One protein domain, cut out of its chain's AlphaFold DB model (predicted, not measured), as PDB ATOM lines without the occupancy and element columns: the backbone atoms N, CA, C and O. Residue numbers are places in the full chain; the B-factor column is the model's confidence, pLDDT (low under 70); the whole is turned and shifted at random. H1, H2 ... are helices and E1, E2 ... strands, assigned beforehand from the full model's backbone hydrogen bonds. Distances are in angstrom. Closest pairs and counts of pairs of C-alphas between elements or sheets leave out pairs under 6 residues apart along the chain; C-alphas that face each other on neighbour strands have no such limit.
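AT A GLANCE: This is residues 178 to 339 of the 342 residues of an uncharacterized protein of Sphingobacteriales bacterium 44-61 (UniProt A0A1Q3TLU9). A strongly twisted six-stranded sheet, curled like part of a barrel, forms the body, with the long helix H1 packed on one face and the short helix H2 on the opposite face. A small two-stranded hairpin, E3 and E4, lies far out from this body, and H4, between two long loops, only grazes the sheet. The printed part has 162 residues, in the order H1 E1 E2 E3 E4 H2 H3 E5 H4 E6 E7 E8; the large sheet is mixed, in the order E2 E1 E5 E6 E7 E8. The class is mixed, helices and strands, though under half of the residues are in named elements. The whole is compact, with a radius of gyration of the C-alphas of 15.5 A and spans of 47 by 42 by 35 A.

HOW THE PARTS SIT: In the large sheet, E5, residues 258 to 262, and E6, residues 310 to 315, are parallel neighbours, with N 314 and O 261 2.9 A apart. E1, residues 201 to 206, is antiparallel to E5, with N 202 and O 260 at 2.8 A. The edge strand E2, residues 212 to 216, forms a hairpin with E1, with N 215 and O 203 at 2.8 A. E6, E7, residues 318 to 323, and E8, residues 335 to 338, form a meander, each strand the antiparallel neighbour of the one before; N 311 and O 322 are 2.8 A apart, and N 336 and O 321 2.8 A. H1, residues 180 to 196, is on the sheet; its closest C-alphas to E2 are those of Thr 182 and Arg 213, 5.4 A apart. H2, residues 240 to 247, is on the opposite face; the closest C-alphas to E1 are those of Leu 240 and Gly 201, 5.8 A apart. H3, residues 250 to 253, is not on the sheet and is close to H2 but not clearly touching, the closest C-alphas being those of Gln 253 and Ile 244, 7.9 A apart. H4, residues 278 to 285, only grazes the sheet with residues 282 to 285; its closest C-alphas to E6 are those of Phe 285 and Thr 315, 6.9 A apart. E5, H4 and E6 make a strand-helix-strand unit, two parallel neighbour strands with a helix between, whose crossover is right-handed. E3, residues 223 to 225, and E4, residues 228 to 230, form a hairpin, with N 223 and O 230 at 2.8 A; both are apart from H1. In H1, H2 and H4 every O i to N i+4 pair is within hydrogen-bond range; H3 is too short for such a pair, and its one O i to N i+3 pair is not within range.

IN THESE COORDINATES: H1 begins at C-alpha 180, (131.447, 87.321, 86.034), and is 24.2 A long. E1 is 17.4 A long, E7 16.9 A and E6 16.8 A; E8 ends at C-alpha 338, (126.833, 77.472, 75.682).

THE WHOLE: The C-alphas of Lys 208 and Gly 274, the two farthest apart, are 48.1 A apart. The printed part has no cut. The links E5 to H4, H4 to E6 and E7 to E8 are long. Mean pLDDT of the printed part is 72.9, and 57 residues are under 70, among them 265 to 294 and 316 to 339.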
ATOM      1  N   ILE A 178     133.790  79.400  84.701       75.81
ATOM      2  CA  ILE A 178     133.507  80.669  84.021       75.81
ATOM      3  C   ILE A 178     132.601  81.490  84.935       75.81
ATOM      4  O   ILE A 178     131.518  81.037  85.291       75.81
ATOM      5  N   GLY A 179     133.043  82.679  85.338       77.19
ATOM      6  CA  GLY A 179     132.274  83.579  86.198       77.19
ATOM      7  C   GLY A 179     132.185  84.998  85.643       77.19
ATOM      8  O   GLY A 179     132.565  85.277  84.508       77.19
ATOM      9  N   SER A 180     131.681  85.932  86.454       81.50
ATOM     10  CA  SER A 180     131.447  87.321  86.034       81.50
ATOM     11  C   SER A 180     132.700  88.052  85.554       81.50
ATOM     12  O   SER A 180     132.607  88.907  84.677       81.50
ATOM     13  N   LYS A 181     133.863  87.749  86.130       89.75
ATOM     14  CA  LYS A 181     135.124  88.364  85.723       89.75
ATOM     15  C   LYS A 181     135.667  87.669  84.466       89.75
ATOM     16  O   LYS A 181     136.115  88.373  83.575       89.75
ATOM     17  N   THR A 182     135.506  86.345  84.312       88.19
ATOM     18  CA  THR A 182     135.787  85.674  83.020       88.19
ATOM     19  C   THR A 182     134.963  86.303  81.894       88.19
ATOM     20  O   THR A 182     135.480  86.578  80.819       88.19
ATOM     21  N   LEU A 183     133.681  86.587  82.151       81.06
ATOM     22  CA  LEU A 183     132.808  87.268  81.194       81.06
ATOM     23  C   LEU A 183     133.263  88.694  80.878       81.06
ATOM     24  O   LEU A 183     133.109  89.142  79.743       81.06
ATOM     25  N   ALA A 184     133.778  89.420  81.871       87.25
ATOM     26  CA  ALA A 184     134.342  90.745  81.651       87.25
ATOM     27  C   ALA A 184     135.557  90.663  80.714       87.25
ATOM     28  O   ALA A 184     135.621  91.426  79.748       87.25
ATOM     29  N   ASP A 185     136.437  89.680  80.929       94.25
ATOM     30  CA  ASP A 185     137.582  89.428  80.052       94.25
ATOM     31  C   ASP A 185     137.109  89.079  78.628       94.25
ATOM     32  O   ASP A 185     137.557  89.695  77.663       94.25
ATOM     33  N   MET A 186     136.128  88.176  78.479       88.50
ATOM     34  CA  MET A 186     135.543  87.813  77.175       88.50
ATOM     35  C   MET A 186     134.994  89.028  76.424       88.50
ATOM     36  O   MET A 186     135.234  89.177  75.227       88.50
ATOM     37  N   ARG A 187     134.257  89.911  77.114       85.56
ATOM     38  CA  ARG A 187     133.715  91.140  76.513       85.56
ATOM     39  C   ARG A 187     134.832  92.080  76.078       85.56
ATOM     40  O   ARG A 187     134.763  92.624  74.982       85.56
ATOM     41  N   SER A 188     135.864  92.244  76.902       91.94
ATOM     42  CA  SER A 188     137.025  93.069  76.563       91.94
ATOM     43  C   SER A 188     137.762  92.536  75.329       91.94
ATOM     44  O   SER A 188     138.024  93.296  74.398       91.94
ATOM     45  N   ILE A 189     138.021  91.225  75.281       93.12
ATOM     46  CA  ILE A 189     138.672  90.558  74.146       93.12
ATOM     47  C   ILE A 189     137.814  90.680  72.880       93.12
ATOM     48  O   ILE A 189     138.327  91.023  71.817       93.12
ATOM     49  N   SER A 190     136.502  90.456  72.995       87.12
ATOM     50  CA  SER A 190     135.574  90.579  71.869       87.12
ATOM     51  C   SER A 190     135.534  92.004  71.316       87.12
ATOM     52  O   SER A 190     135.598  92.169  70.102       87.12
ATOM     53  N   ASN A 191     135.519  93.025  72.180       87.25
ATOM     54  CA  ASN A 191     135.589  94.423  71.748       87.25
ATOM     55  C   ASN A 191     136.913  94.724  71.032       87.25
ATOM     56  O   ASN A 191     136.892  95.296  69.950       87.25
ATOM     57  N   LYS A 192     138.051  94.257  71.567       89.50
ATOM     58  CA  LYS A 192     139.365  94.410  70.916       89.50
ATOM     59  C   LYS A 192     139.380  93.808  69.506       89.50
ATOM     60  O   LYS A 192     139.953  94.398  68.595       89.50
ATOM     61  N   ALA A 193     138.750  92.649  69.332       88.00
ATOM     62  CA  ALA A 193     138.635  91.987  68.038       88.00
ATOM     63  C   ALA A 193     137.744  92.781  67.063       88.00
ATOM     64  O   ALA A 193     138.117  93.001  65.911       88.00
ATOM     65  N   ILE A 194     136.591  93.266  67.538       82.75
ATOM     66  CA  ILE A 194     135.657  94.089  66.753       82.75
ATOM     67  C   ILE A 194     136.324  95.398  66.307       82.75
ATOM     68  O   ILE A 194     136.295  95.715  65.118       82.75
ATOM     69  N   ASP A 195     136.970  96.112  67.228       85.50
ATOM     70  CA  ASP A 195     137.658  97.378  66.952       85.50
ATOM     71  C   ASP A 195     138.836  97.176  65.991       85.50
ATOM     72  O   ASP A 195     139.041  97.961  65.065       85.50
ATOM     73  N   GLY A 196     139.589  96.088  66.183       84.69
ATOM     74  CA  GLY A 196     140.707  95.710  65.325       84.69
ATOM     75  C   GLY A 196     140.294  95.153  63.963       84.69
ATOM     76  O   GLY A 196     141.150  95.043  63.089       84.69
ATOM     77  N   LYS A 197     139.013  94.801  63.767       86.00
ATOM     78  CA  LYS A 197     138.494  94.094  62.582       86.00
ATOM     79  C   LYS A 197     139.330  92.859  62.223       86.00
ATOM     80  O   LYS A 197     139.611  92.604  61.055       86.00
ATOM     81  N   VAL A 198     139.723  92.101  63.239       86.88
ATOM     82  CA  VAL A 198     140.514  90.873  63.113       86.88
ATOM     83  C   VAL A 198     140.081  89.881  64.185       86.88
ATOM     84  O   VAL A 198     139.622  90.280  65.255       86.88
ATOM     85  N   GLU A 199     140.240  88.589  63.927       88.25
ATOM     86  CA  GLU A 199     140.148  87.583  64.980       88.25
ATOM     87  C   GLU A 199     141.258  87.808  66.002       88.25
ATOM     88  O   GLU A 199     142.382  88.156  65.648       88.25
ATOM     89  N   VAL A 200     140.958  87.620  67.284       92.56
ATOM     90  CA  VAL A 200     141.932  87.782  68.372       92.56
ATOM     91  C   VAL A 200     142.004  86.482  69.147       92.56
ATOM     92  O   VAL A 200     140.987  86.007  69.652       92.56
ATOM     93  N   GLY A 201     143.208  85.921  69.242       94.56
ATOM     94  CA  GLY A 201     143.495  84.777  70.094       94.56
ATOM     95  C   GLY A 201     143.607  85.190  71.559       94.56
ATOM     96  O   GLY A 201     143.889  86.347  71.886       94.56
ATOM     97  N   PHE A 202     143.386  84.253  72.465       96.94
ATOM     98  CA  PHE A 202     143.556  84.457  73.894       96.94
ATOM     99  C   PHE A 202     143.890  83.144  74.594       96.94
ATOM    100  O   PHE A 202     143.675  82.050  74.075       96.94
ATOM    101  N   VAL A 203     144.399  83.272  75.812       96.06
ATOM    102  CA  VAL A 203     144.660  82.144  76.707       96.06
ATOM    103  C   VAL A 203     143.959  82.363  78.039       96.06
ATOM    104  O   VAL A 203     143.684  83.497  78.433       96.06
ATOM    105  N   GLY A 204     143.650  81.277  78.738       93.81
ATOM    106  CA  GLY A 204     142.976  81.291  80.027       93.81
ATOM    107  C   GLY A 204     143.791  80.588  81.103       93.81
ATOM    108  O   GLY A 204     144.226  79.455  80.913       93.81
ATOM    109  N   ALA A 205     143.952  81.233  82.256       89.50
ATOM    110  CA  ALA A 205     144.581  80.653  83.442       89.50
ATOM    111  C   ALA A 205     143.578  80.556  84.601       89.50
ATOM    112  O   ALA A 205     142.643  81.355  84.701       89.50
ATOM    113  N   ILE A 206     143.774  79.585  85.495       84.69
ATOM    114  CA  ILE A 206     142.937  79.429  86.691       84.69
ATOM    115  C   ILE A 206     143.384  80.456  87.735       84.69
ATOM    116  O   ILE A 206     144.521  80.428  88.206       84.69
ATOM    117  N   GLY A 207     142.486  81.368  88.108       87.06
ATOM    118  CA  GLY A 207     142.729  82.299  89.204       87.06
ATOM    119  C   GLY A 207     142.817  81.590  90.557       87.06
ATOM    120  O   GLY A 207     142.334  80.474  90.737       87.06
ATOM    121  N   LYS A 208     143.364  82.271  91.572       88.88
ATOM    122  CA  LYS A 208     143.375  81.756  92.960       88.88
ATOM    123  C   LYS A 208     141.967  81.454  93.492       88.88
ATOM    124  O   LYS A 208     141.807  80.627  94.381       88.88
ATOM    125  N   ASP A 209     140.956  82.131  92.948       87.44
ATOM    126  CA  ASP A 209     139.537  81.934  93.235       87.44
ATOM    127  C   ASP A 209     138.885  80.829  92.386       87.44
ATOM    128  O   ASP A 209     137.671  80.676  92.454       87.44
ATOM    129  N   LYS A 210     139.669  80.060  91.614       83.50
ATOM    130  CA  LYS A 210     139.241  79.043  90.633       83.50
ATOM    131  C   LYS A 210     138.472  79.600  89.432       83.50
ATOM    132  O   LYS A 210     138.106  78.854  88.529       83.50
ATOM    133  N   GLU A 211     138.229  80.903  89.386       87.94
ATOM    134  CA  GLU A 211     137.604  81.530  88.233       87.94
ATOM    135  C   GLU A 211     138.646  81.722  87.132       87.94
ATOM    136  O   GLU A 211     139.767  82.172  87.387       87.94
ATOM    137  N   ILE A 212     138.279  81.391  85.899       87.38
ATOM    138  CA  ILE A 212     139.184  81.508  84.759       87.38
ATOM    139  C   ILE A 212     139.402  82.991  84.438       87.38
ATOM    140  O   ILE A 212     138.450  83.775  84.377       87.38
ATOM    141  N   ARG A 213     140.660  83.376  84.231       94.25
ATOM    142  CA  ARG A 213     141.072  84.711  83.781       94.25
ATOM    143  C   ARG A 213     141.563  84.605  82.354       94.25
ATOM    144  O   ARG A 213     142.468  83.810  82.099       94.25
ATOM    145  N   LEU A 214     140.972  85.376  81.446       96.38
ATOM    146  CA  LEU A 214     141.379  85.368  80.043       96.38
ATOM    147  C   LEU A 214     142.326  86.527  79.761       96.38
ATOM    148  O   LEU A 214     142.103  87.652  80.198       96.38
ATOM    149  N   THR A 215     143.377  86.246  79.001       96.94
ATOM    150  CA  THR A 215     144.354  87.236  78.550       96.94
ATOM    151  C   THR A 215     144.365  87.250  77.032       96.94
ATOM    152  O   THR A 215     144.658  86.233  76.402       96.94
ATOM    153  N   ALA A 216     144.030  88.400  76.444       96.62
ATOM    154  CA  ALA A 216     144.113  88.601  75.002       96.62
ATOM    155  C   ALA A 216     145.564  88.467  74.535       96.62
ATOM    156  O   ALA A 216     146.446  89.130  75.089       96.62
ATOM    157  N   LEU A 217     145.794  87.721  73.461       95.44
ATOM    158  CA  LEU A 217     147.062  87.788  72.749       95.44
ATOM    159  C   LEU A 217     147.159  89.146  72.015       95.44
ATOM    160  O   LEU A 217     146.141  89.793  71.700       95.44
ATOM    161  N   PRO A 218     148.378  89.668  71.808       92.00
ATOM    162  CA  PRO A 218     148.605  90.814  70.938       92.00
ATOM    163  C   PRO A 218     148.102  90.543  69.518       92.00
ATOM    164  O   PRO A 218     148.094  89.407  69.059       92.00
ATOM    165  N   ILE A 219     147.679  91.600  68.822       88.19
ATOM    166  CA  ILE A 219     147.353  91.487  67.399       88.19
ATOM    167  C   ILE A 219     148.680  91.379  66.645       88.19
ATOM    168  O   ILE A 219     149.466  92.330  66.630       88.19
ATOM    169  N   ASP A 220     148.917  90.222  66.046       85.31
ATOM    170  CA  ASP A 220     150.010  89.942  65.131       85.31
ATOM    171  C   ASP A 220     149.731  90.598  63.774       85.31
ATOM    172  O   ASP A 220     148.659  90.436  63.188       85.31
ATOM    173  N   LYS A 221     150.713  91.354  63.280       83.50
ATOM    174  CA  LYS A 221     150.652  92.048  61.985       83.50
ATOM    175  C   LYS A 221     151.180  91.192  60.829       83.50
ATOM    176  O   LYS A 221     151.249  91.688  59.707       83.50
ATOM    177  N   GLY A 222     151.563  89.946  61.105       80.94
ATOM    178  CA  GLY A 222     152.187  89.055  60.138       80.94
ATOM    179  C   GLY A 222     153.692  89.278  60.027       80.94
ATOM    180  O   GLY A 222     154.292  90.077  60.750       80.94
ATOM    181  N   GLY A 223     154.324  88.542  59.121       79.75
ATOM    182  CA  GLY A 223     155.766  88.544  58.927       79.75
ATOM    183  C   GLY A 223     156.241  87.269  58.244       79.75
ATOM    184  O   GLY A 223     155.646  86.799  57.279       79.75
ATOM    185  N   THR A 224     157.343  86.708  58.731       74.56
ATOM    186  CA  THR A 224     157.871  85.431  58.240       74.56
ATOM    187  C   THR A 224     157.929  84.438  59.388       74.56
ATOM    188  O   THR A 224     158.583  84.705  60.395       74.56
ATOM    189  N   TYR A 225     157.265  83.294  59.234       69.06
ATOM    190  CA  TYR A 225     157.258  82.209  60.212       69.06
ATOM    191  C   TYR A 225     157.667  80.908  59.526       69.06
ATOM    192  O   TYR A 225     157.108  80.546  58.497       69.06
ATOM    193  N   ASN A 226     158.692  80.229  60.050       74.12
ATOM    194  CA  ASN A 226     159.285  79.025  59.442       74.12
ATOM    195  C   ASN A 226     159.651  79.164  57.945       74.12
ATOM    196  O   ASN A 226     159.671  78.181  57.214       74.12
ATOM    197  N   GLY A 227     159.971  80.382  57.491       75.44
ATOM    198  CA  GLY A 227     160.325  80.669  56.096       75.44
ATOM    199  C   GLY A 227     159.137  80.967  55.172       75.44
ATOM    200  O   GLY A 227     159.360  81.301  54.011       75.44
ATOM    201  N   GLU A 228     157.903  80.919  55.676       74.50
ATOM    202  CA  GLU A 228     156.688  81.255  54.928       74.50
ATOM    203  C   GLU A 228     156.143  82.633  55.334       74.50
ATOM    204  O   GLU A 228     156.318  83.086  56.468       74.50
ATOM    205  N   GLN A 229     155.505  83.324  54.384       79.69
ATOM    206  CA  GLN A 229     154.818  84.591  54.638       79.69
ATOM    207  C   GLN A 229     153.550  84.334  55.454       79.69
ATOM    208  O   GLN A 229     152.622  83.685  54.977       79.69
ATOM    209  N   ASP A 230     153.510  84.882  56.663       79.44
ATOM    210  CA  ASP A 230     152.354  84.833  57.548       79.44
ATOM    211  C   ASP A 230     151.661  86.194  57.543       79.44
ATOM    212  O   ASP A 230     152.304  87.236  57.661       79.44
ATOM    213  N   GLN A 231     150.343  86.197  57.381       82.31
ATOM    214  CA  GLN A 231     149.568  87.431  57.258       82.31
ATOM    215  C   GLN A 231     149.010  87.931  58.605       82.31
ATOM    216  O   GLN A 231     148.220  88.874  58.617       82.31
ATOM    217  N   GLY A 232     149.421  87.331  59.727       87.19
ATOM    218  CA  GLY A 232     149.011  87.707  61.075       87.19
ATOM    219  C   GLY A 232     147.541  87.413  61.356       87.19
ATOM    220  O   GLY A 232     146.931  86.524  60.760       87.19
ATOM    221  N   ASN A 233     146.954  88.175  62.280       88.81
ATOM    222  CA  ASN A 233     145.523  88.090  62.547       88.81
ATOM    223  C   ASN A 233     144.722  88.617  61.354       88.81
ATOM    224  O   ASN A 233     144.933  89.732  60.875       88.81
ATOM    225  N   GLN A 234     143.727  87.843  60.941       83.56
ATOM    226  CA  GLN A 234     142.794  88.183  59.876       83.56
ATOM    227  C   GLN A 234     141.359  88.069  60.357       83.56
ATOM    228  O   GLN A 234     141.084  87.578  61.442       83.56
ATOM    229  N   LEU A 235     140.411  88.469  59.512       75.81
ATOM    230  CA  LEU A 235     138.976  88.336  59.778       75.81
ATOM    231  C   LEU A 235     138.465  86.887  59.890       75.81
ATOM    232  O   LEU A 235     137.320  86.699  60.287       75.81
ATOM    233  N   ARG A 236     139.256  85.895  59.463       73.56
ATOM    234  CA  ARG A 236     138.865  84.472  59.371       73.56
ATOM    235  C   ARG A 236     139.975  83.508  59.787       73.56
ATOM    236  O   ARG A 236     139.960  82.340  59.405       73.56
ATOM    237  N   SER A 237     141.026  84.042  60.386       79.12
ATOM    238  CA  SER A 237     142.205  83.263  60.703       79.12
ATOM    239  C   SER A 237     142.985  83.970  61.787       79.12
ATOM    240  O   SER A 237     143.272  85.167  61.690       79.12
ATOM    241  N   VAL A 238     143.371  83.207  62.795       86.94
ATOM    242  CA  VAL A 238     144.346  83.616  63.790       86.94
ATOM    243  C   VAL A 238     145.437  82.547  63.859       86.94
ATOM    244  O   VAL A 238     145.124  81.365  64.022       86.94
ATOM    245  N   PRO A 239     146.728  82.918  63.773       87.44
ATOM    246  CA  PRO A 239     147.826  81.972  63.932       87.44
ATOM    247  C   PRO A 239     148.034  81.642  65.422       87.44
ATOM    248  O   PRO A 239     149.069  81.953  66.012       87.44
ATOM    249  N   LEU A 240     147.027  81.028  66.056       88.62
ATOM    250  CA  LEU A 240     146.923  80.874  67.511       88.62
ATOM    251  C   LEU A 240     148.112  80.115  68.116       88.62
ATOM    252  O   LEU A 240     148.726  80.599  69.063       88.62
ATOM    253  N   LEU A 241     148.480  78.970  67.530       87.81
ATOM    254  CA  LEU A 241     149.636  78.175  67.962       87.81
ATOM    255  C   LEU A 241     150.930  79.001  67.954       87.81
ATOM    256  O   LEU A 241     151.698  78.961  68.914       87.81
ATOM    257  N   ARG A 242     151.164  79.768  66.885       87.75
ATOM    258  CA  ARG A 242     152.337  80.639  66.772       87.75
ATOM    259  C   ARG A 242     152.303  81.733  67.837       87.75
ATOM    260  O   ARG A 242     153.273  81.874  68.568       87.75
ATOM    261  N   GLN A 243     151.196  82.465  67.965       90.88
ATOM    262  CA  GLN A 243     151.085  83.560  68.937       90.88
ATOM    263  C   GLN A 243     151.298  83.082  70.370       90.88
ATOM    264  O   GLN A 243     151.943  83.757  71.166       90.88
ATOM    265  N   ILE A 244     150.781  81.902  70.704       92.62
ATOM    266  CA  ILE A 244     151.015  81.296  72.009       92.62
ATOM    267  C   ILE A 244     152.503  80.979  72.195       92.62
ATOM    268  O   ILE A 244     153.055  81.321  73.238       92.62
ATOM    269  N   ASN A 245     153.167  80.390  71.198       90.75
ATOM    270  CA  ASN A 245     154.599  80.084  71.267       90.75
ATOM    271  C   ASN A 245     155.487  81.336  71.347       90.75
ATOM    272  O   ASN A 245     156.506  81.304  72.033       90.75
ATOM    273  N   ASP A 246     155.090  82.431  70.698       90.50
ATOM    274  CA  ASP A 246     155.830  83.699  70.699       90.50
ATOM    275  C   ASP A 246     155.721  84.441  72.049       90.50
ATOM    276  O   ASP A 246     156.578  85.263  72.381       90.50
ATOM    277  N   HIS A 247     154.682  84.157  72.846       93.12
ATOM    278  CA  HIS A 247     154.389  84.873  74.096       93.12
ATOM    279  C   HIS A 247     154.507  84.033  75.371       93.12
ATOM    280  O   HIS A 247     154.618  84.606  76.455       93.12
ATOM    281  N   TYR A 248     154.491  82.707  75.260       93.38
ATOM    282  CA  TYR A 248     154.569  81.788  76.389       93.38
ATOM    283  C   TYR A 248     155.556  80.667  76.081       93.38
ATOM    284  O   TYR A 248     155.382  79.904  75.128       93.38
ATOM    285  N   SER A 249     156.564  80.506  76.935       92.94
ATOM    286  CA  SER A 249     157.477  79.365  76.876       92.94
ATOM    287  C   SER A 249     156.726  78.035  77.058       92.94
ATOM    288  O   SER A 249     155.669  78.000  77.697       92.94
ATOM    289  N   PRO A 250     157.275  76.898  76.591       87.12
ATOM    290  CA  PRO A 250     156.663  75.581  76.796       87.12
ATOM    291  C   PRO A 250     156.323  75.255  78.258       87.12
ATOM    292  O   PRO A 250     155.384  74.505  78.522       87.12
ATOM    293  N   THR A 251     157.076  75.805  79.214       84.19
ATOM    294  CA  THR A 251     156.818  75.653  80.651       84.19
ATOM    295  C   THR A 251     155.663  76.536  81.116       84.19
ATOM    296  O   THR A 251     154.819  76.084  81.884       84.19
ATOM    297  N   GLU A 252     155.573  77.778  80.637       87.00
ATOM    298  CA  GLU A 252     154.456  78.674  80.962       87.00
ATOM    299  C   GLU A 252     153.134  78.161  80.389       87.00
ATOM    300  O   GLU A 252     152.109  78.212  81.070       87.00
ATOM    301  N   GLN A 253     153.161  77.580  79.188       85.19
ATOM    302  CA  GLN A 253     151.981  76.996  78.549       85.19
ATOM    303  C   GLN A 253     151.358  75.845  79.357       85.19
ATOM    304  O   GLN A 253     150.142  75.650  79.310       85.19
ATOM    305  N   GLN A 254     152.146  75.115  80.153       78.00
ATOM    306  CA  GLN A 254     151.630  74.059  81.038       78.00
ATOM    307  C   GLN A 254     150.770  74.610  82.183       78.00
ATOM    308  O   GLN A 254     149.939  73.884  82.723       78.00
ATOM    309  N   ASN A 255     150.932  75.893  82.525       81.06
ATOM    310  CA  ASN A 255     150.114  76.576  83.529       81.06
ATOM    311  C   ASN A 255     148.849  77.219  82.933       81.06
ATOM    312  O   ASN A 255     147.984  77.687  83.677       81.06
ATOM    313  N   LEU A 256     148.728  77.250  81.603       85.31
ATOM    314  CA  LEU A 256     147.527  77.711  80.917       85.31
ATOM    315  C   LEU A 256     146.489  76.589  80.883       85.31
ATOM    316  O   LEU A 256     146.762  75.461  80.466       85.31
ATOM    317  N   PHE A 257     145.282  76.923  81.323       79.31
ATOM    318  CA  PHE A 257     144.168  75.993  81.422       79.31
ATOM    319  C   PHE A 257     143.440  75.816  80.098       79.31
ATOM    320  O   PHE A 257     143.077  74.691  79.776       79.31
ATOM    321  N   LEU A 258     143.235  76.902  79.350       84.81
ATOM    322  CA  LEU A 258     142.529  76.878  78.073       84.81
ATOM    323  C   LEU A 258     143.119  77.867  77.071       84.81
ATOM    324  O   LEU A 258     143.798  78.823  77.459       84.81
ATOM    325  N   GLU A 259     142.803  77.667  75.801       89.31
ATOM    326  CA  GLU A 259     143.033  78.614  74.710       89.31
ATOM    327  C   GLU A 259     141.708  79.037  74.063       89.31
ATOM    328  O   GLU A 259     140.625  78.611  74.465       89.31
ATOM    329  N   GLY A 260     141.763  79.938  73.094       91.12
ATOM    330  CA  GLY A 260     140.588  80.289  72.318       91.12
ATOM    331  C   GLY A 260     140.810  81.481  71.413       91.12
ATOM    332  O   GLY A 260     141.867  82.119  71.427       91.12
ATOM    333  N   HIS A 261     139.785  81.802  70.636       92.19
ATOM    334  CA  HIS A 261     139.793  82.950  69.742       92.19
ATOM    335  C   HIS A 261     138.401  83.538  69.543       92.19
ATOM    336  O   HIS A 261     137.381  82.984  69.963       92.19
ATOM    337  N   VAL A 262     138.372  84.736  68.968       87.81
ATOM    338  CA  VAL A 262     137.142  85.452  68.629       87.81
ATOM    339  C   VAL A 262     136.881  85.322  67.141       87.81
ATOM    340  O   VAL A 262     137.730  85.730  66.358       87.81
ATOM    341  N   HIS A 263     135.677  84.905  66.759       80.56
ATOM    342  CA  HIS A 263     135.176  85.168  65.415       80.56
ATOM    343  C   HIS A 263     134.498  86.545  65.394       80.56
ATOM    344  O   HIS A 263     133.529  86.798  66.122       80.56
ATOM    345  N   VAL A 264     134.978  87.457  64.544       71.56
ATOM    346  CA  VAL A 264     134.445  88.827  64.425       71.56
ATOM    347  C   VAL A 264     133.406  88.950  63.314       71.56
ATOM    348  O   VAL A 264     133.641  88.594  62.166       71.56
ATOM    349  N   ALA A 265     132.240  89.512  63.635       55.59
ATOM    350  CA  ALA A 265     131.127  89.647  62.695       55.59
ATOM    351  C   ALA A 265     131.308  90.757  61.638       55.59
ATOM    352  O   ALA A 265     130.367  91.049  60.913       55.59
ATOM    353  N   ALA A 266     132.492  91.361  61.473       51.47
ATOM    354  CA  ALA A 266     132.747  92.341  60.400       51.47
ATOM    355  C   ALA A 266     132.578  91.757  58.971       51.47
ATOM    356  O   ALA A 266     132.729  92.457  57.977       51.47
ATOM    357  N   TYR A 267     132.202  90.479  58.888       50.16
ATOM    358  CA  TYR A 267     131.673  89.763  57.734       50.16
ATOM    359  C   TYR A 267     130.230  90.127  57.309       50.16
ATOM    360  O   TYR A 267     129.737  89.584  56.321       50.16
ATOM    361  N   LEU A 268     129.527  90.996  58.044       45.28
ATOM    362  CA  LEU A 268     128.089  91.232  57.846       45.28
ATOM    363  C   LEU A 268     127.714  92.068  56.606       45.28
ATOM    364  O   LEU A 268     126.556  92.022  56.208       45.28
ATOM    365  N   ASP A 269     128.657  92.759  55.956       43.38
ATOM    366  CA  ASP A 269     128.346  93.623  54.800       43.38
ATOM    367  C   ASP A 269     128.410  92.916  53.428       43.38
ATOM    368  O   ASP A 269     128.266  93.572  52.398       43.38
ATOM    369  N   GLY A 270     128.609  91.590  53.353       40.09
ATOM    370  CA  GLY A 270     128.786  90.956  52.034       40.09
ATOM    371  C   GLY A 270     128.601  89.449  51.897       40.09
ATOM    372  O   GLY A 270     128.802  88.930  50.800       40.09
ATOM    373  N   TRP A 271     128.219  88.723  52.948       39.22
ATOM    374  CA  TRP A 271     127.938  87.291  52.829       39.22
ATOM    375  C   TRP A 271     126.444  87.058  53.007       39.22
ATOM    376  O   TRP A 271     125.890  87.299  54.074       39.22
ATOM    377  N   SER A 272     125.796  86.589  51.943       39.91
ATOM    378  CA  SER A 272     124.504  85.918  52.002       39.91
ATOM    379  C   SER A 272     124.770  84.416  51.998       39.91
ATOM    380  O   SER A 272     125.288  83.870  51.023       39.91
ATOM    381  N   SER A 273     124.398  83.718  53.065       40.88
ATOM    382  CA  SER A 273     124.021  82.319  52.962       40.88
ATOM    383  C   SER A 273     122.940  82.279  51.884       40.88
ATOM    384  O   SER A 273     122.144  83.211  51.784       40.88
ATOM    385  N   GLY A 274     122.913  81.263  51.026       42.28
ATOM    386  CA  GLY A 274     121.940  81.202  49.924       42.28
ATOM    387  C   GLY A 274     120.461  81.282  50.358       42.28
ATOM    388  O   GLY A 274     119.593  81.358  49.499       42.28
ATOM    389  N   ASP A 275     120.172  81.280  51.667       45.59
ATOM    390  CA  ASP A 275     118.853  81.471  52.276       45.59
ATOM    391  C   ASP A 275     118.612  82.874  52.884       45.59
ATOM    392  O   ASP A 275     117.517  83.139  53.374       45.59
ATOM    393  N   GLY A 276     119.617  83.759  52.903       38.41
ATOM    394  CA  GLY A 276     119.530  85.128  53.426       38.41
ATOM    395  C   GLY A 276     119.179  85.250  54.916       38.41
ATOM    396  O   GLY A 276     118.872  86.352  55.371       38.41
ATOM    397  N   SER A 277     119.192  84.155  55.689       41.22
ATOM    398  CA  SER A 277     118.708  84.172  57.072       41.22
ATOM    399  C   SER A 277     119.829  84.522  58.069       41.22
ATOM    400  O   SER A 277     120.865  83.862  58.094       41.22
ATOM    401  N   PRO A 278     119.639  85.491  58.988       37.97
ATOM    402  CA  PRO A 278     120.606  85.788  60.059       37.97
ATOM    403  C   PRO A 278     120.926  84.581  60.970       37.97
ATOM    404  O   PRO A 278     121.912  84.581  61.709       37.97
ATOM    405  N   LEU A 279     120.076  83.547  60.939       38.88
ATOM    406  CA  LEU A 279     120.122  82.360  61.791       38.88
ATOM    407  C   LEU A 279     121.051  81.256  61.263       38.88
ATOM    408  O   LEU A 279     121.661  80.560  62.079       38.88
ATOM    409  N   SER A 280     121.196  81.093  59.943       39.59
ATOM    410  CA  SER A 280     122.187  80.169  59.369       39.59
ATOM    411  C   SER A 280     123.612  80.661  59.660       39.59
ATOM    412  O   SER A 280     124.456  79.877  60.090       39.59
ATOM    413  N   PHE A 281     123.831  81.978  59.624       39.41
ATOM    414  CA  PHE A 281     125.090  82.626  60.008       39.41
ATOM    415  C   PHE A 281     125.500  82.409  61.466       39.41
ATOM    416  O   PHE A 281     126.657  82.098  61.749       39.41
ATOM    417  N   GLN A 282     124.561  82.516  62.410       39.72
ATOM    418  CA  GLN A 282     124.842  82.254  63.828       39.72
ATOM    419  C   GLN A 282     125.154  80.780  64.123       39.72
ATOM    420  O   GLN A 282     125.838  80.496  65.109       39.72
ATOM    421  N   LYS A 283     124.644  79.838  63.313       43.81
ATOM    422  CA  LYS A 283     124.992  78.413  63.421       43.81
ATOM    423  C   LYS A 283     126.435  78.161  62.978       43.81
ATOM    424  O   LYS A 283     127.108  77.371  63.624       43.81
ATOM    425  N   THR A 284     126.917  78.858  61.948       46.31
ATOM    426  CA  THR A 284     128.288  78.705  61.432       46.31
ATOM    427  C   THR A 284     129.332  79.399  62.309       46.31
ATOM    428  O   THR A 284     130.394  78.842  62.542       46.31
ATOM    429  N   PHE A 285     129.041  80.589  62.847       50.72
ATOM    430  CA  PHE A 285     130.035  81.380  63.594       50.72
ATOM    431  C   PHE A 285     130.308  80.872  65.013       50.72
ATOM    432  O   PHE A 285     131.394  81.084  65.540       50.72
ATOM    433  N   GLY A 286     129.320  80.231  65.643       54.03
ATOM    434  CA  GLY A 286     129.454  79.634  66.972       54.03
ATOM    435  C   GLY A 286     129.945  78.187  66.952       54.03
ATOM    436  O   GLY A 286     129.960  77.549  68.001       54.03
ATOM    437  N   GLN A 287     130.291  77.629  65.793       61.34
ATOM    438  CA  GLN A 287     130.790  76.259  65.689       61.34
ATOM    439  C   GLN A 287     132.285  76.274  65.365       61.34
ATOM    440  O   GLN A 287     132.679  76.983  64.441       61.34
ATOM    441  N   PRO A 288     133.110  75.495  66.085       63.88
ATOM    442  CA  PRO A 288     134.495  75.301  65.691       63.88
ATOM    443  C   PRO A 288     134.560  74.608  64.324       63.88
ATOM    444  O   PRO A 288     133.836  73.640  64.055       63.88
ATOM    445  N   THR A 289     135.442  75.101  63.470       65.44
ATOM    446  CA  THR A 289     135.680  74.643  62.107       65.44
ATOM    447  C   THR A 289     136.292  73.248  62.115       65.44
ATOM    448  O   THR A 289     137.394  73.025  62.617       65.44
ATOM    449  N   SER A 290     135.580  72.287  61.523       59.41
ATOM    450  CA  SER A 290     136.038  70.898  61.380       59.41
ATOM    451  C   SER A 290     136.876  70.653  60.120       59.41
ATOM    452  O   SER A 290     137.561  69.635  60.030       59.41
ATOM    453  N   SER A 291     136.857  71.580  59.155       55.66
ATOM    454  CA  SER A 291     137.694  71.494  57.955       55.66
ATOM    455  C   SER A 291     139.173  71.501  58.346       55.66
ATOM    456  O   SER A 291     139.641  72.427  59.006       55.66
ATOM    457  N   GLY A 292     139.898  70.436  57.992       59.03
ATOM    458  CA  GLY A 292     141.322  70.287  58.314       59.03
ATOM    459  C   GLY A 292     141.655  70.261  59.813       59.03
ATOM    460  O   GLY A 292     142.814  70.465  60.163       59.03
ATOM    461  N   ASN A 293     140.670  70.031  60.696       58.97
ATOM    462  CA  ASN A 293     140.796  70.123  62.159       58.97
ATOM    463  C   ASN A 293     141.262  71.496  62.691       58.97
ATOM    464  O   ASN A 293     141.746  71.550  63.814       58.97
ATOM    465  N   ALA A 294     141.126  72.588  61.928       69.06
ATOM    466  CA  ALA A 294     141.763  73.875  62.237       69.06
ATOM    467  C   ALA A 294     141.534  74.358  63.684       69.06
ATOM    468  O   ALA A 294     142.508  74.525  64.416       69.06
ATOM    469  N   ASP A 295     140.275  74.481  64.118       75.06
ATOM    470  CA  ASP A 295     139.945  74.953  65.473       75.06
ATOM    471  C   ASP A 295     140.116  73.863  66.539       75.06
ATOM    472  O   ASP A 295     140.328  74.154  67.710       75.06
ATOM    473  N   TYR A 296     140.059  72.588  66.146       74.56
ATOM    474  CA  TYR A 296     140.269  71.459  67.057       74.56
ATOM    475  C   TYR A 296     141.752  71.161  67.293       74.56
ATOM    476  O   TYR A 296     142.063  70.317  68.131       74.56
ATOM    477  N   ASN A 297     142.669  71.817  66.579       79.38
ATOM    478  CA  ASN A 297     144.096  71.601  66.758       79.38
ATOM    479  C   ASN A 297     144.561  72.197  68.097       79.38
ATOM    480  O   ASN A 297     144.243  73.343  68.416       79.38
ATOM    481  N   PRO A 298     145.341  71.447  68.889       77.69
ATOM    482  CA  PRO A 298     145.787  71.915  70.181       77.69
ATOM    483  C   PRO A 298     146.880  72.956  69.986       77.69
ATOM    484  O   PRO A 298     147.794  72.754  69.181       77.69
ATOM    485  N   SER A 299     146.808  74.043  70.751       87.06
ATOM    486  CA  SER A 299     147.817  75.104  70.694       87.06
ATOM    487  C   SER A 299     148.692  75.172  71.945       87.06
ATOM    488  O   SER A 299     149.796  75.705  71.883       87.06
ATOM    489  N   LEU A 300     148.247  74.602  73.069       82.62
ATOM    490  CA  LEU A 300     149.007  74.607  74.322       82.62
ATOM    491  C   LEU A 300     149.941  73.401  74.462       82.62
ATOM    492  O   LEU A 300     149.529  72.246  74.330       82.62
ATOM    493  N   ASN A 301     151.200  73.655  74.821       82.44
ATOM    494  CA  ASN A 301     152.181  72.622  75.134       82.44
ATOM    495  C   ASN A 301     151.790  71.830  76.398       82.44
ATOM    496  O   ASN A 301     151.435  72.394  77.440       82.44
ATOM    497  N   ARG A 302     151.876  70.497  76.305       77.38
ATOM    498  CA  ARG A 302     151.545  69.532  77.369       77.38
ATOM    499  C   ARG A 302     152.685  68.530  77.593       77.38
ATOM    500  O   ARG A 302     152.459  67.324  77.605       77.38
ATOM    501  N   GLY A 303     153.913  69.027  77.743       67.12
ATOM    502  CA  GLY A 303     155.087  68.194  78.037       67.12
ATOM    503  C   GLY A 303     155.892  67.801  76.798       67.12
ATOM    504  O   GLY A 303     156.251  66.640  76.631       67.12
ATOM    505  N   GLY A 304     156.159  68.769  75.918       71.88
ATOM    506  CA  GLY A 304     157.066  68.631  74.772       71.88
ATOM    507  C   GLY A 304     156.412  68.920  73.421       71.88
ATOM    508  O   GLY A 304     157.098  69.344  72.498       71.88
ATOM    509  N   ALA A 305     155.091  68.782  73.320       79.31
ATOM    510  CA  ALA A 305     154.321  69.092  72.117       79.31
ATOM    511  C   ALA A 305     152.938  69.663  72.476       79.31
ATOM    512  O   ALA A 305     152.482  69.471  73.613       79.31
ATOM    513  N   PRO A 306     152.256  70.340  71.531       80.62
ATOM    514  CA  PRO A 306     150.869  70.739  71.712       80.62
ATOM    515  C   PRO A 306     149.972  69.535  72.018       80.62
ATOM    516  O   PRO A 306     150.085  68.475  71.393       80.62
ATOM    517  N   GLY A 307     149.098  69.677  73.009       72.12
ATOM    518  CA  GLY A 307     148.218  68.606  73.464       72.12
ATOM    519  C   GLY A 307     146.825  69.100  73.849       72.12
ATOM    520  O   GLY A 307     146.609  70.304  73.932       72.12
ATOM    521  N   PRO A 308     145.881  68.172  74.084       71.31
ATOM    522  CA  PRO A 308     144.480  68.502  74.322       71.31
ATOM    523  C   PRO A 308     144.291  69.507  75.459       71.31
ATOM    524  O   PRO A 308     144.922  69.404  76.518       71.31
ATOM    525  N   ALA A 309     143.380  70.445  75.243       69.69
ATOM    526  CA  ALA A 309     142.986  71.452  76.208       69.69
ATOM    527  C   ALA A 309     141.526  71.875  75.973       69.69
ATOM    528  O   ALA A 309     141.012  71.751  74.856       69.69
ATOM    529  N   PRO A 310     140.824  72.364  77.011       74.94
ATOM    530  CA  PRO A 310     139.615  73.147  76.812       74.94
ATOM    531  C   PRO A 310     139.907  74.351  75.913       74.94
ATOM    532  O   PRO A 310     140.974  74.954  75.999       74.94
ATOM    533  N   SER A 311     138.937  74.723  75.090       79.50
ATOM    534  CA  SER A 311     139.016  75.892  74.231       79.50
ATOM    535  C   SER A 311     137.692  76.648  74.189       79.50
ATOM    536  O   SER A 311     136.616  76.081  74.414       79.50
ATOM    537  N   LEU A 312     137.777  77.954  73.950       81.62
ATOM    538  CA  LEU A 312     136.635  78.854  73.860       81.62
ATOM    539  C   LEU A 312     136.598  79.545  72.502       81.62
ATOM    540  O   LEU A 312     137.585  80.114  72.049       81.62
ATOM    541  N   LEU A 313     135.418  79.567  71.897       80.19
ATOM    542  CA  LEU A 313     135.143  80.341  70.700       80.19
ATOM    543  C   LEU A 313     134.173  81.466  71.046       80.19
ATOM    544  O   LEU A 313     133.002  81.222  71.352       80.19
ATOM    545  N   LEU A 314     134.667  82.703  71.030       79.94
ATOM    546  CA  LEU A 314     133.858  83.880  71.330       79.94
ATOM    547  C   LEU A 314     133.242  84.429  70.047       79.94
ATOM    548  O   LEU A 314     133.915  84.601  69.035       79.94
ATOM    549  N   THR A 315     131.964  84.778  70.116       73.31
ATOM    550  CA  THR A 315     131.258  85.491  69.052       73.31
ATOM    551  C   THR A 315     130.507  86.680  69.652       73.31
ATOM    552  O   THR A 315     130.195  86.668  70.848       73.31
ATOM    553  N   PRO A 316     130.089  87.666  68.842       64.31
ATOM    554  CA  PRO A 316     129.211  88.743  69.311       64.31
ATOM    555  C   PRO A 316     127.870  88.264  69.897       64.31
ATOM    556  O   PRO A 316     127.150  89.036  70.530       64.31
ATOM    557  N   HIS A 317     127.510  86.995  69.681       59.59
ATOM    558  CA  HIS A 317     126.220  86.423  70.057       59.59
ATOM    559  C   HIS A 317     126.301  85.389  71.190       59.59
ATOM    560  O   HIS A 317     125.263  84.987  71.714       59.59
ATOM    561  N   GLY A 318     127.496  84.960  71.598       66.00
ATOM    562  CA  GLY A 318     127.657  83.909  72.602       66.00
ATOM    563  C   GLY A 318     129.049  83.288  72.607       66.00
ATOM    564  O   GLY A 318     129.945  83.754  71.904       66.00
ATOM    565  N   VAL A 319     129.213  82.235  73.408       69.25
ATOM    566  CA  VAL A 319     130.506  81.587  73.649       69.25
ATOM    567  C   VAL A 319     130.370  80.084  73.525       69.25
ATOM    568  O   VAL A 319     129.691  79.452  74.322       69.25
ATOM    569  N   SER A 320     131.076  79.489  72.582       68.25
ATOM    570  CA  SER A 320     131.133  78.036  72.490       68.25
ATOM    571  C   SER A 320     132.324  77.517  73.274       68.25
ATOM    572  O   SER A 320     133.428  78.032  73.141       68.25
ATOM    573  N   VAL A 321     132.103  76.506  74.108       67.06
ATOM    574  CA  VAL A 321     133.156  75.828  74.865       67.06
ATOM    575  C   VAL A 321     133.364  74.458  74.222       67.06
ATOM    576  O   VAL A 321     132.419  73.724  73.935       67.06
ATOM    577  N   TYR A 322     134.604  74.100  73.943       66.06
ATOM    578  CA  TYR A 322     134.941  72.849  73.274       66.06
ATOM    579  C   TYR A 322     136.302  72.341  73.753       66.06
ATOM    580  O   TYR A 322     136.897  72.917  74.659       66.06
ATOM    581  N   GLY A 323     136.764  71.221  73.213       64.88
ATOM    582  CA  GLY A 323     138.078  70.649  73.487       64.88
ATOM    583  C   GLY A 323     138.870  70.472  72.199       64.88
ATOM    584  O   GLY A 323     138.289  70.186  71.152       64.88
ATOM    585  N   THR A 324     140.185  70.645  72.288       67.50
ATOM    586  CA  THR A 324     141.127  70.362  71.199       67.50
ATOM    587  C   THR A 324     141.595  68.901  71.245       67.50
ATOM    588  O   THR A 324     141.663  68.289  72.313       67.50
ATOM    589  N   ALA A 325     141.924  68.322  70.089       62.69
ATOM    590  CA  ALA A 325     142.330  66.924  69.921       62.69
ATOM    591  C   ALA A 325     143.705  66.828  69.243       62.69
ATOM    592  O   ALA A 325     144.051  67.660  68.416       62.69
ATOM    593  N   LYS A 326     144.506  65.798  69.549       57.66
ATOM    594  CA  LYS A 326     145.824  65.620  68.904       57.66
ATOM    595  C   LYS A 326     145.685  65.367  67.387       57.66
ATOM    596  O   LYS A 326     144.848  64.545  67.006       57.66
ATOM    597  N   PRO A 327     146.547  65.957  66.531       51.53
ATOM    598  CA  PRO A 327     146.562  65.665  65.097       51.53
ATOM    599  C   PRO A 327     146.729  64.162  64.814       51.53
ATOM    600  O   PRO A 327     147.605  63.513  65.384       51.53
ATOM    601  N   GLY A 328     145.890  63.600  63.937       50.16
ATOM    602  CA  GLY A 328     145.985  62.201  63.489       50.16
ATOM    603  C   GLY A 328     145.441  61.140  64.456       50.16
ATOM    604  O   GLY A 328     145.478  59.957  64.131       50.16
ATOM    605  N   GLN A 329     144.914  61.528  65.619       47.19
ATOM    606  CA  GLN A 329     144.101  60.641  66.457       47.19
ATOM    607  C   GLN A 329     142.623  60.801  66.064       47.19
ATOM    608  O   GLN A 329     142.228  61.914  65.699       47.19
ATOM    609  N   PRO A 330     141.786  59.740  66.116       41.19
ATOM    610  CA  PRO A 330     140.338  59.921  66.028       41.19
ATOM    611  C   PRO A 330     139.944  61.005  67.031       41.19
ATOM    612  O   PRO A 330     140.478  61.007  68.143       41.19
ATOM    613  N   GLN A 331     139.108  61.955  66.591       44.03
ATOM    614  CA  GLN A 331     138.680  63.136  67.346       44.03
ATOM    615  C   GLN A 331     137.962  62.713  68.632       44.03
ATOM    616  O   GLN A 331     136.735  62.729  68.720       44.03
ATOM    617  N   ASN A 332     138.743  62.297  69.617       32.12
ATOM    618  CA  ASN A 332     138.313  62.105  70.973       32.12
ATOM    619  C   ASN A 332     138.320  63.506  71.600       32.12
ATOM    620  O   ASN A 332     139.375  64.142  71.583       32.12
ATOM    621  N   VAL A 333     137.205  63.912  72.229       34.88
ATOM    622  CA  VAL A 333     137.094  64.995  73.245       34.88
ATOM    623  C   VAL A 333     136.837  66.410  72.664       34.88
ATOM    624  O   VAL A 333     137.551  66.829  71.768       34.88
ATOM    625  N   SER A 334     135.905  67.284  73.097       32.31
ATOM    626  CA  SER A 334     134.703  67.300  73.974       32.31
ATOM    627  C   SER A 334     133.894  68.582  73.650       32.31
ATOM    628  O   SER A 334     134.487  69.564  73.217       32.31
ATOM    629  N   TYR A 335     132.570  68.635  73.871       34.66
ATOM    630  CA  TYR A 335     131.737  69.814  73.540       34.66
ATOM    631  C   TYR A 335     130.883  70.295  74.725       34.66
ATOM    632  O   TYR A 335     130.114  69.511  75.274       34.66
ATOM    633  N   ILE A 336     130.938  71.594  75.041       34.19
ATOM    634  CA  ILE A 336     129.934  72.333  75.828       34.19
ATOM    635  C   ILE A 336     129.473  73.534  74.977       34.19
ATOM    636  O   ILE A 336     130.049  74.619  74.994       34.19
ATOM    637  N   ALA A 337     128.407  73.370  74.198       36.78
ATOM    638  CA  ALA A 337     127.845  74.493  73.449       36.78
ATOM    639  C   ALA A 337     126.992  75.380  74.379       36.78
ATOM    640  O   ALA A 337     125.821  75.093  74.612       36.78
ATOM    641  N   TYR A 338     127.567  76.464  74.911       36.72
ATOM    642  CA  TYR A 338     126.833  77.472  75.682       36.72
ATOM    643  C   TYR A 338     126.424  78.666  74.802       36.72
ATOM    644  O   TYR A 338     127.098  79.688  74.698       36.72
ATOM    645  N   LYS A 339     125.260  78.589  74.157       34.97
ATOM    646  CA  LYS A 339     124.762  79.712  73.348       34.97
ATOM    647  C   LYS A 339     123.949  80.693  74.205       34.97
ATOM    648  O   LYS A 339     122.734  80.573  74.228       34.97
TER     649      LYS A 339